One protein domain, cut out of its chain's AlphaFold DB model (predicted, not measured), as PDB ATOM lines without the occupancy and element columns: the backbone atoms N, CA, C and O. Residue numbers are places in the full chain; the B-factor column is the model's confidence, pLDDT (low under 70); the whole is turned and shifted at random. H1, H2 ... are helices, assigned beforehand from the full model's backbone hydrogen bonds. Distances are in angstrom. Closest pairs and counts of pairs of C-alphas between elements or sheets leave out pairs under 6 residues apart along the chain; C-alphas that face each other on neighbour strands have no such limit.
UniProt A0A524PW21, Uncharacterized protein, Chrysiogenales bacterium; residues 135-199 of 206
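Overview. This is residues 135 to 199 of the 206 residues of an uncharacterized protein of Chrysiogenales bacterium (UniProt A0A524PW21). Two helices, the long H4 and the shorter H3, run side by side in nearly opposite directions with a gap between them, and H1 and H2 lie crosswise over one side of this pair. H1 crosses over H3 and reaches toward the first half of H4, while the short H2 folds back from the end of H1 and packs on the second half of H4. The printed part has 65 residues with four named helices, in the order H1, H2, H3, H4, and no named strand; its class is all helix. It is compact, with a radius of gyration of the C-alphas of 11.0 A, and rounded, with spans of 30 by 26 by 20 A.

Along the chain. Find C-alpha 178 at (-11.479, -18.643, -49.090); from there H4, residues 178 to 194, runs 24.6 A to C-alpha 194 at (-20.820, -25.325, -27.351), mostly along z. H3, residues 160 to 169, covers 14.6 A, with z falling as you read on. Look next at C-alpha 137, at (-0.784, -38.914, -41.939), where H1 begins; it holds residues 137 to 147 and runs 15.7 A, mostly along y. H2, residues 150 to 156, is the shortest, at 10.1 A.

Arrangement. Begin at H4, which touches H2 with residues 185 to 192 alone; the closest C-alphas are those of Ile 155 and Leu 188, 6.5 A apart, and the lines are about perpendicular at 83 degrees. H2 touches H1 at a steep tilt of 58 degrees, opposite ways, with the C-alphas of Thr 147 and Tyr 153 closest at 5.5 A. H1 also touches H3, about perpendicular at 79 degrees; look at the C-alphas of Ala 143 and Leu 163, the closest, 7.1 A apart. H2 and H3 are close but not clearly touching, with the C-alphas of Leu 156 and Leu 163 closest at 6.4 A. H1 and H4 are likewise close but not clearly touching, with the C-alphas of Leu 146 and Thr 181 closest at 7.9 A. H3 and H4 are near each other, with no pair of C-alphas within 8 A but 7 pairs within 10 A. In the backbones of H1 and H3 every O i to N i+4 pair is within hydrogen-bond range; in H2 it is 2 of 3 and in H4 12 of 13.

Size, cuts and confidence. The two C-alphas farthest apart are those of Asp 175 and Arg 196, at 31.4 A. The printed part has no cut from residue 135 to residue 199. The links from H1 to H2 and from H2 to H3 are tight, and the link from H3 to H4, with 8 residues between them, is short. The mean pLDDT of the printed part is 92.6, and no printed residue is under 70.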
ATOM      1  N   LEU A 135      -7.093 -40.536 -37.162       90.25
ATOM      2  CA  LEU A 135      -6.572 -39.836 -38.335       90.25
ATOM      3  C   LEU A 135      -5.288 -40.463 -38.869       90.25
ATOM      4  O   LEU A 135      -4.392 -40.821 -38.104       90.25
ATOM      5  N   ASP A 136      -5.171 -40.504 -40.192       92.19
ATOM      6  CA  ASP A 136      -3.929 -40.858 -40.870       92.19
ATOM      7  C   ASP A 136      -3.015 -39.640 -41.141       92.19
ATOM      8  O   ASP A 136      -3.381 -38.469 -40.995       92.19
ATOM      9  N   ASP A 137      -1.787 -39.922 -41.580       92.75
ATOM     10  CA  ASP A 137      -0.784 -38.914 -41.939       92.75
ATOM     11  C   ASP A 137      -1.260 -37.918 -43.012       92.75
ATOM     12  O   ASP A 137      -0.779 -36.781 -43.052       92.75
ATOM     13  N   ARG A 138      -2.140 -38.335 -43.930       94.62
ATOM     14  CA  ARG A 138      -2.659 -37.481 -45.005       94.62
ATOM     15  C   ARG A 138      -3.679 -36.506 -44.435       94.62
ATOM     16  O   ARG A 138      -3.582 -35.316 -44.727       94.62
ATOM     17  N   GLU A 139      -4.605 -36.985 -43.615       95.69
ATOM     18  CA  GLU A 139      -5.619 -36.177 -42.930       95.69
ATOM     19  C   GLU A 139      -4.960 -35.123 -42.032       95.69
ATOM     20  O   GLU A 139      -5.300 -33.939 -42.095       95.69
ATOM     21  N   VAL A 140      -3.938 -35.518 -41.271       94.25
ATOM     22  CA  VAL A 140      -3.175 -34.614 -40.398       94.25
ATOM     23  C   VAL A 140      -2.482 -33.503 -41.196       94.25
ATOM     24  O   VAL A 140      -2.573 -32.329 -40.823       94.25
ATOM     25  N   ARG A 141      -1.810 -33.842 -42.306       95.38
ATOM     26  CA  ARG A 141      -1.153 -32.845 -43.178       95.38
ATOM     27  C   ARG A 141      -2.166 -31.932 -43.846       95.38
ATOM     28  O   ARG A 141      -1.920 -30.733 -43.934       95.38
ATOM     29  N   TYR A 142      -3.279 -32.494 -44.312       97.19
ATOM     30  CA  TYR A 142      -4.348 -31.738 -44.951       97.19
ATOM     31  C   TYR A 142      -4.897 -30.676 -43.993       97.19
ATOM     32  O   TYR A 142      -4.910 -29.495 -44.330       97.19
ATOM     33  N   ALA A 143      -5.255 -31.072 -42.768       96.44
ATOM     34  CA  ALA A 143      -5.754 -30.150 -41.751       96.44
ATOM     35  C   ALA A 143      -4.739 -29.042 -41.420       96.44
ATOM     36  O   ALA A 143      -5.116 -27.872 -41.337       96.44
ATOM     37  N   ALA A 144      -3.456 -29.391 -41.270       94.75
ATOM     38  CA  ALA A 144      -2.393 -28.428 -40.971       94.75
ATOM     39  C   ALA A 144      -2.193 -27.408 -42.105       94.75
ATOM     40  O   ALA A 144      -2.056 -26.215 -41.849       94.75
ATOM     41  N   LYS A 145      -2.223 -27.862 -43.363       95.81
ATOM     42  CA  LYS A 145      -2.095 -27.005 -44.553       95.81
ATOM     43  C   LYS A 145      -3.302 -26.104 -44.786       95.81
ATOM     44  O   LYS A 145      -3.114 -24.986 -45.261       95.81
ATOM     45  N   LEU A 146      -4.502 -26.600 -44.476       96.62
ATOM     46  CA  LEU A 146      -5.758 -25.869 -44.628       96.62
ATOM     47  C   LEU A 146      -5.856 -24.712 -43.630       96.62
ATOM     48  O   LEU A 146      -6.230 -23.603 -43.990       96.62
ATOM     49  N   THR A 147      -5.529 -24.979 -42.367       93.75
ATOM     50  CA  THR A 147      -5.712 -24.009 -41.275       93.75
ATOM     51  C   THR A 147      -4.511 -23.079 -41.123       93.75
ATOM     52  O   THR A 147      -4.688 -21.866 -41.060       93.75
ATOM     53  N   ARG A 148      -3.292 -23.636 -41.174       91.81
ATOM     54  CA  ARG A 148      -2.010 -22.922 -41.015       91.81
ATOM     55  C   ARG A 148      -1.872 -22.166 -39.693       91.81
ATOM     56  O   ARG A 148      -1.161 -21.169 -39.610       91.81
ATOM     57  N   ASP A 149      -2.563 -22.638 -38.666       89.75
ATOM     58  CA  ASP A 149      -2.556 -22.051 -37.336       89.75
ATOM     59  C   ASP A 149      -2.775 -23.144 -36.288       89.75
ATOM     60  O   ASP A 149      -3.171 -24.263 -36.608       89.75
ATOM     61  N   TRP A 150      -2.504 -22.848 -35.023       88.06
ATOM     62  CA  TRP A 150      -2.721 -23.801 -33.940       88.06
ATOM     63  C   TRP A 150      -4.188 -23.867 -33.497       88.06
ATOM     64  O   TRP A 150      -4.612 -24.894 -32.969       88.06
ATOM     65  N   TYR A 151      -4.969 -22.801 -33.686       89.88
ATOM     66  CA  TYR A 151      -6.288 -22.627 -33.079       89.88
ATOM     67  C   TYR A 151      -7.376 -23.425 -33.786       89.88
ATOM     68  O   TYR A 151      -8.035 -24.246 -33.158       89.88
ATOM     69  N   TYR A 152      -7.553 -23.227 -35.086       92.50
ATOM     70  CA  TYR A 152      -8.521 -23.951 -35.894       92.50
ATOM     71  C   TYR A 152      -8.040 -25.359 -36.215       92.50
ATOM     72  O   TYR A 152      -8.860 -26.275 -36.252       92.50
ATOM     73  N   TYR A 153      -6.729 -25.558 -36.391       93.38
ATOM     74  CA  TYR A 153      -6.159 -26.891 -36.596       93.38
ATOM     75  C   TYR A 153      -6.555 -27.855 -35.481       93.38
ATOM     76  O   TYR A 153      -7.078 -28.940 -35.736       93.38
ATOM     77  N   SER A 154      -6.312 -27.446 -34.239       88.38
ATOM     78  CA  SER A 154      -6.552 -28.272 -33.058       88.38
ATOM     79  C   SER A 154      -8.026 -28.596 -32.852       88.38
ATOM     80  O   SER A 154      -8.329 -29.669 -32.348       88.38
ATOM     81  N   ILE A 155      -8.951 -27.739 -33.284       91.62
ATOM     82  CA  ILE A 155     -10.386 -28.050 -33.271       91.62
ATOM     83  C   ILE A 155     -10.725 -29.011 -34.427       91.62
ATOM     84  O   ILE A 155     -11.401 -30.021 -34.227       91.62
ATOM     85  N   LEU A 156     -10.224 -28.736 -35.637       94.06
ATOM     86  CA  LEU A 156     -10.559 -29.487 -36.852       94.06
ATOM     87  C   LEU A 156     -10.142 -30.958 -36.777       94.06
ATOM     88  O   LEU A 156     -10.929 -31.830 -37.134       94.06
ATOM     89  N   ILE A 157      -8.938 -31.258 -36.287       91.88
ATOM     90  CA  ILE A 157      -8.456 -32.649 -36.180       91.88
ATOM     91  C   ILE A 157      -9.253 -33.483 -35.167       91.88
ATOM     92  O   ILE A 157      -9.257 -34.709 -35.245       91.88
ATOM     93  N   HIS A 158      -9.942 -32.830 -34.230       87.81
ATOM     94  CA  HIS A 158     -10.861 -33.488 -33.305       87.81
ATOM     95  C   HIS A 158     -12.276 -33.643 -33.892       87.81
ATOM     96  O   HIS A 158     -13.073 -34.413 -33.365       87.81
ATOM     97  N   SER A 159     -12.569 -32.999 -35.026       90.56
ATOM     98  CA  SER A 159     -13.796 -33.176 -35.809       90.56
ATOM     99  C   SER A 159     -13.511 -33.970 -37.093       90.56
ATOM    100  O   SER A 159     -13.623 -33.466 -38.214       90.56
ATOM    101  N   SER A 160     -13.137 -35.247 -36.941       89.25
ATOM    102  CA  SER A 160     -12.799 -36.112 -38.084       89.25
ATOM    103  C   SER A 160     -13.896 -36.212 -39.163       89.25
ATOM    104  O   SER A 160     -13.536 -36.225 -40.344       89.25
ATOM    105  N   PRO A 161     -15.215 -36.201 -38.851       91.88
ATOM    106  CA  PRO A 161     -16.245 -36.200 -39.890       91.88
ATOM    107  C   PRO A 161     -16.200 -34.943 -40.765       91.88
ATOM    108  O   PRO A 161     -16.303 -35.053 -41.987       91.88
ATOM    109  N   LEU A 162     -15.990 -33.771 -40.154       93.38
ATOM    110  CA  LEU A 162     -15.920 -32.486 -40.851       93.38
ATOM    111  C   LEU A 162     -14.665 -32.388 -41.724       93.38
ATOM    112  O   LEU A 162     -14.743 -31.965 -42.875       93.38
ATOM    113  N   LEU A 163     -13.517 -32.833 -41.207       95.62
ATOM    114  CA  LEU A 163     -12.276 -32.896 -41.981       95.62
ATOM    115  C   LEU A 163     -12.451 -33.757 -43.241       95.62
ATOM    116  O   LEU A 163     -12.131 -33.323 -44.348       95.62
ATOM    117  N   ARG A 164     -13.023 -34.956 -43.086       95.75
ATOM    118  CA  ARG A 164     -13.275 -35.884 -44.199       95.75
ATOM    119  C   ARG A 164     -14.289 -35.343 -45.200       95.75
ATOM    120  O   ARG A 164     -14.174 -35.631 -46.386       95.75
ATOM    121  N   GLU A 165     -15.287 -34.594 -44.742       95.38
ATOM    122  CA  GLU A 165     -16.255 -33.920 -45.610       95.38
ATOM    123  C   GLU A 165     -15.570 -32.916 -46.539       95.38
ATOM    124  O   GLU A 165     -15.744 -32.999 -47.754       95.38
ATOM    125  N   ILE A 166     -14.715 -32.053 -45.990       95.69
ATOM    126  CA  ILE A 166     -13.960 -31.071 -46.775       95.69
ATOM    127  C   ILE A 166     -13.024 -31.771 -47.761       95.69
ATOM    128  O   ILE A 166     -13.000 -31.419 -48.937       95.69
ATOM    129  N   MET A 167     -12.306 -32.807 -47.312       96.62
ATOM    130  CA  MET A 167     -11.385 -33.569 -48.162       96.62
ATOM    131  C   MET A 167     -12.073 -34.284 -49.336       96.62
ATOM    132  O   MET A 167     -11.425 -34.568 -50.343       96.62
ATOM    133  N   ARG A 168     -13.370 -34.611 -49.220       95.44
ATOM    134  CA  ARG A 168     -14.155 -35.167 -50.336       95.44
ATOM    135  C   ARG A 168     -14.491 -34.109 -51.385       95.44
ATOM    136  O   ARG A 168     -14.513 -34.442 -52.564       95.44
ATOM    137  N   GLY A 169     -14.754 -32.872 -50.962       94.56
ATOM    138  CA  GLY A 169     -15.011 -31.750 -51.870       94.56
ATOM    139  C   GLY A 169     -13.738 -31.181 -52.501       94.56
ATOM    140  O   GLY A 169     -13.769 -30.732 -53.643       94.56
ATOM    141  N   HIS A 170     -12.616 -31.244 -51.778       95.31
ATOM    142  CA  HIS A 170     -11.334 -30.667 -52.176       95.31
ATOM    143  C   HIS A 170     -10.196 -31.626 -51.808       95.31
ATOM    144  O   HIS A 170      -9.894 -31.846 -50.638       95.31
ATOM    145  N   SER A 171      -9.550 -32.231 -52.802       92.69
ATOM    146  CA  SER A 171      -8.487 -33.220 -52.562       92.69
ATOM    147  C   SER A 171      -7.168 -32.591 -52.091       92.69
ATOM    148  O   SER A 171      -6.354 -33.281 -51.464       92.69
ATOM    149  N   VAL A 172      -6.979 -31.298 -52.365       94.81
ATOM    150  CA  VAL A 172      -5.814 -30.477 -52.017       94.81
ATOM    151  C   VAL A 172      -6.271 -29.351 -51.089       94.81
ATOM    152  O   VAL A 172      -7.218 -28.633 -51.393       94.81
ATOM    153  N   ALA A 173      -5.600 -29.203 -49.945       95.25
ATOM    154  CA  ALA A 173      -5.995 -28.253 -48.904       95.25
ATOM    155  C   ALA A 173      -5.887 -26.797 -49.371       95.25
ATOM    156  O   ALA A 173      -6.702 -25.958 -49.006       95.25
ATOM    157  N   GLU A 174      -4.874 -26.510 -50.181       94.06
ATOM    158  CA  GLU A 174      -4.614 -25.190 -50.742       94.06
ATOM    159  C   GLU A 174      -5.618 -24.778 -51.835       94.06
ATOM    160  O   GLU A 174      -5.727 -23.588 -52.117       94.06
ATOM    161  N   ASP A 175      -6.379 -25.730 -52.386       95.25
ATOM    162  CA  ASP A 175      -7.411 -25.481 -53.404       95.25
ATOM    163  C   ASP A 175      -8.790 -25.193 -52.782       95.25
ATOM    164  O   ASP A 175      -9.769 -24.979 -53.501       95.25
ATOM    165  N   VAL A 176      -8.903 -25.216 -51.448       95.94
ATOM    166  CA  VAL A 176     -10.151 -24.877 -50.757       95.94
ATOM    167  C   VAL A 176     -10.409 -23.372 -50.900       95.94
ATOM    168  O   VAL A 176      -9.571 -22.568 -50.483       95.94
ATOM    169  N   PRO A 177     -11.570 -22.964 -51.444       96.31
ATOM    170  CA  PRO A 177     -11.895 -21.557 -51.608       96.31
ATOM    171  C   PRO A 177     -11.884 -20.767 -50.280       96.31
ATOM    172  O   PRO A 177     -12.228 -21.315 -49.222       96.31
ATOM    173  N   PRO A 178     -11.515 -19.470 -50.299       94.38
ATOM    174  CA  PRO A 178     -11.479 -18.643 -49.090       94.38
ATOM    175  C   PRO A 178     -12.825 -18.558 -48.357       94.38
ATOM    176  O   PRO A 178     -12.862 -18.633 -47.132       94.38
ATOM    177  N   ASP A 179     -13.936 -18.480 -49.088       95.25
ATOM    178  CA  ASP A 179     -15.294 -18.454 -48.537       95.25
ATOM    179  C   ASP A 179     -15.642 -19.750 -47.790       95.25
ATOM    180  O   ASP A 179     -16.193 -19.704 -46.686       95.25
ATOM    181  N   VAL A 180     -15.242 -20.907 -48.328       94.62
ATOM    182  CA  VAL A 180     -15.391 -22.208 -47.654       94.62
ATOM    183  C   VAL A 180     -14.549 -22.247 -46.377       94.62
ATOM    184  O   VAL A 180     -15.019 -22.708 -45.331       94.62
ATOM    185  N   THR A 181     -13.328 -21.713 -46.428       94.50
ATOM    186  CA  THR A 181     -12.432 -21.634 -45.265       94.50
ATOM    187  C   THR A 181     -12.997 -20.720 -44.171       94.50
ATOM    188  O   THR A 181     -12.948 -21.063 -42.987       94.50
ATOM    189  N   ASP A 182     -13.608 -19.594 -44.534       94.81
ATOM    190  CA  ASP A 182     -14.234 -18.672 -43.584       94.81
ATOM    191  C   ASP A 182     -15.487 -19.269 -42.931       94.81
ATOM    192  O   ASP A 182     -15.701 -19.121 -41.721       94.81
ATOM    193  N   ILE A 183     -16.308 -19.985 -43.706       95.25
ATOM    194  CA  ILE A 183     -17.459 -20.733 -43.183       95.25
ATOM    195  C   ILE A 183     -16.986 -21.804 -42.193       95.25
ATOM    196  O   ILE A 183     -17.544 -21.923 -41.097       95.25
ATOM    197  N   LEU A 184     -15.930 -22.543 -42.540       95.50
ATOM    198  CA  LEU A 184     -15.325 -23.539 -41.664       95.50
ATOM    199  C   LEU A 184     -14.854 -22.917 -40.346       95.50
ATOM    200  O   LEU A 184     -15.213 -23.409 -39.277       95.50
ATOM    201  N   ARG A 185     -14.099 -21.816 -40.399       94.81
ATOM    202  CA  ARG A 185     -13.605 -21.120 -39.200       94.81
ATOM    203  C   ARG A 185     -14.739 -20.681 -38.282       94.81
ATOM    204  O   ARG A 185     -14.668 -20.909 -37.076       94.81
ATOM    205  N   LYS A 186     -15.822 -20.128 -38.838       93.81
ATOM    206  CA  LYS A 186     -17.026 -19.763 -38.068       93.81
ATOM    207  C   LYS A 186     -17.676 -20.982 -37.412       93.81
ATOM    208  O   LYS A 186     -18.063 -20.911 -36.246       93.81
ATOM    209  N   LYS A 187     -17.767 -22.107 -38.130       94.38
ATOM    210  CA  LYS A 187     -18.303 -23.367 -37.595       94.38
ATOM    211  C   LYS A 187     -17.447 -23.885 -36.436       94.38
ATOM    212  O   LYS A 187     -17.991 -24.139 -35.368       94.38
ATOM    213  N   LEU A 188     -16.127 -23.955 -36.609       93.31
ATOM    214  CA  LEU A 188     -15.188 -24.400 -35.570       93.31
ATOM    215  C   LEU A 188     -15.221 -23.486 -34.335       93.31
ATOM    216  O   LEU A 188     -15.285 -23.978 -33.210       93.31
ATOM    217  N   ALA A 189     -15.241 -22.164 -34.535       90.75
ATOM    218  CA  ALA A 189     -15.334 -21.188 -33.450       90.75
ATOM    219  C   ALA A 189     -16.650 -21.301 -32.664       90.75
ATOM    220  O   ALA A 189     -16.668 -21.073 -31.460       90.75
ATOM    221  N   ARG A 190     -17.754 -21.681 -33.315       91.94
ATOM    222  CA  ARG A 190     -19.012 -21.972 -32.621       91.94
ATOM    223  C   ARG A 190     -18.933 -23.293 -31.859       91.94
ATOM    224  O   ARG A 190     -19.264 -23.325 -30.678       91.94
ATOM    225  N   SER A 191     -18.475 -24.350 -32.524       90.50
ATOM    226  CA  SER A 191     -18.356 -25.695 -31.960       90.50
ATOM    227  C   SER A 191     -17.520 -25.707 -30.686       90.50
ATOM    228  O   SER A 191     -17.948 -26.277 -29.689       90.50
ATOM    229  N   VAL A 192     -16.385 -25.002 -30.657       89.19
ATOM    230  CA  VAL A 192     -15.530 -24.964 -29.463       89.19
ATOM    231  C   VAL A 192     -16.210 -24.309 -28.255       89.19
ATOM    232  O   VAL A 192     -15.891 -24.653 -27.127       89.19
ATOM    233  N   LEU A 193     -17.180 -23.414 -28.451       90.12
ATOM    234  CA  LEU A 193     -17.921 -22.788 -27.349       90.12
ATOM    235  C   LEU A 193     -19.071 -23.661 -26.831       90.12
ATOM    236  O   LEU A 193     -19.486 -23.509 -25.685       90.12
ATOM    237  N   THR A 194     -19.609 -24.551 -27.667       90.19
ATOM    238  CA  THR A 194     -20.820 -25.325 -27.351       90.19
ATOM    239  C   THR A 194     -20.550 -26.792 -27.046       90.19
ATOM    240  O   THR A 194     -21.289 -27.412 -26.285       90.19
ATOM    241  N   GLU A 195     -19.517 -27.374 -27.646       89.31
ATOM    242  CA  GLU A 195     -19.225 -28.799 -27.556       89.31
ATOM    243  C   GLU A 195     -18.214 -29.058 -26.443       89.31
ATOM    244  O   GLU A 195     -17.006 -28.857 -26.576       89.31
ATOM    245  N   ARG A 196     -18.734 -29.556 -25.326       85.00
ATOM    246  CA  ARG A 196     -17.949 -29.883 -24.136       85.00
ATOM    247  C   ARG A 196     -16.823 -30.893 -24.399       85.00
ATOM    248  O   ARG A 196     -15.763 -30.781 -23.791       85.00
ATOM    249  N   GLY A 197     -17.019 -31.824 -25.336       81.44
ATOM    250  CA  GLY A 197     -16.044 -32.870 -25.666       81.44
ATOM    251  C   GLY A 197     -14.680 -32.349 -26.140       81.44
ATOM    252  O   GLY A 197     -13.689 -33.060 -26.014       81.44
ATOM    253  N   PHE A 198     -14.591 -31.100 -26.617       80.19
ATOM    254  CA  PHE A 198     -13.304 -30.470 -26.933       80.19
ATOM    255  C   PHE A 198     -12.484 -30.091 -25.695       80.19
ATOM    256  O   PHE A 198     -11.273 -29.915 -25.781       80.19
ATOM    257  N   HIS A 199     -13.127 -29.942 -24.541       78.88
ATOM    258  CA  HIS A 199     -12.487 -29.461 -23.313       78.88
ATOM    259  C   HIS A 199     -12.244 -30.581 -22.316       78.88
ATOM    260  O   HIS A 199     -11.438 -30.435 -21.400       78.88
TER     261      HIS A 199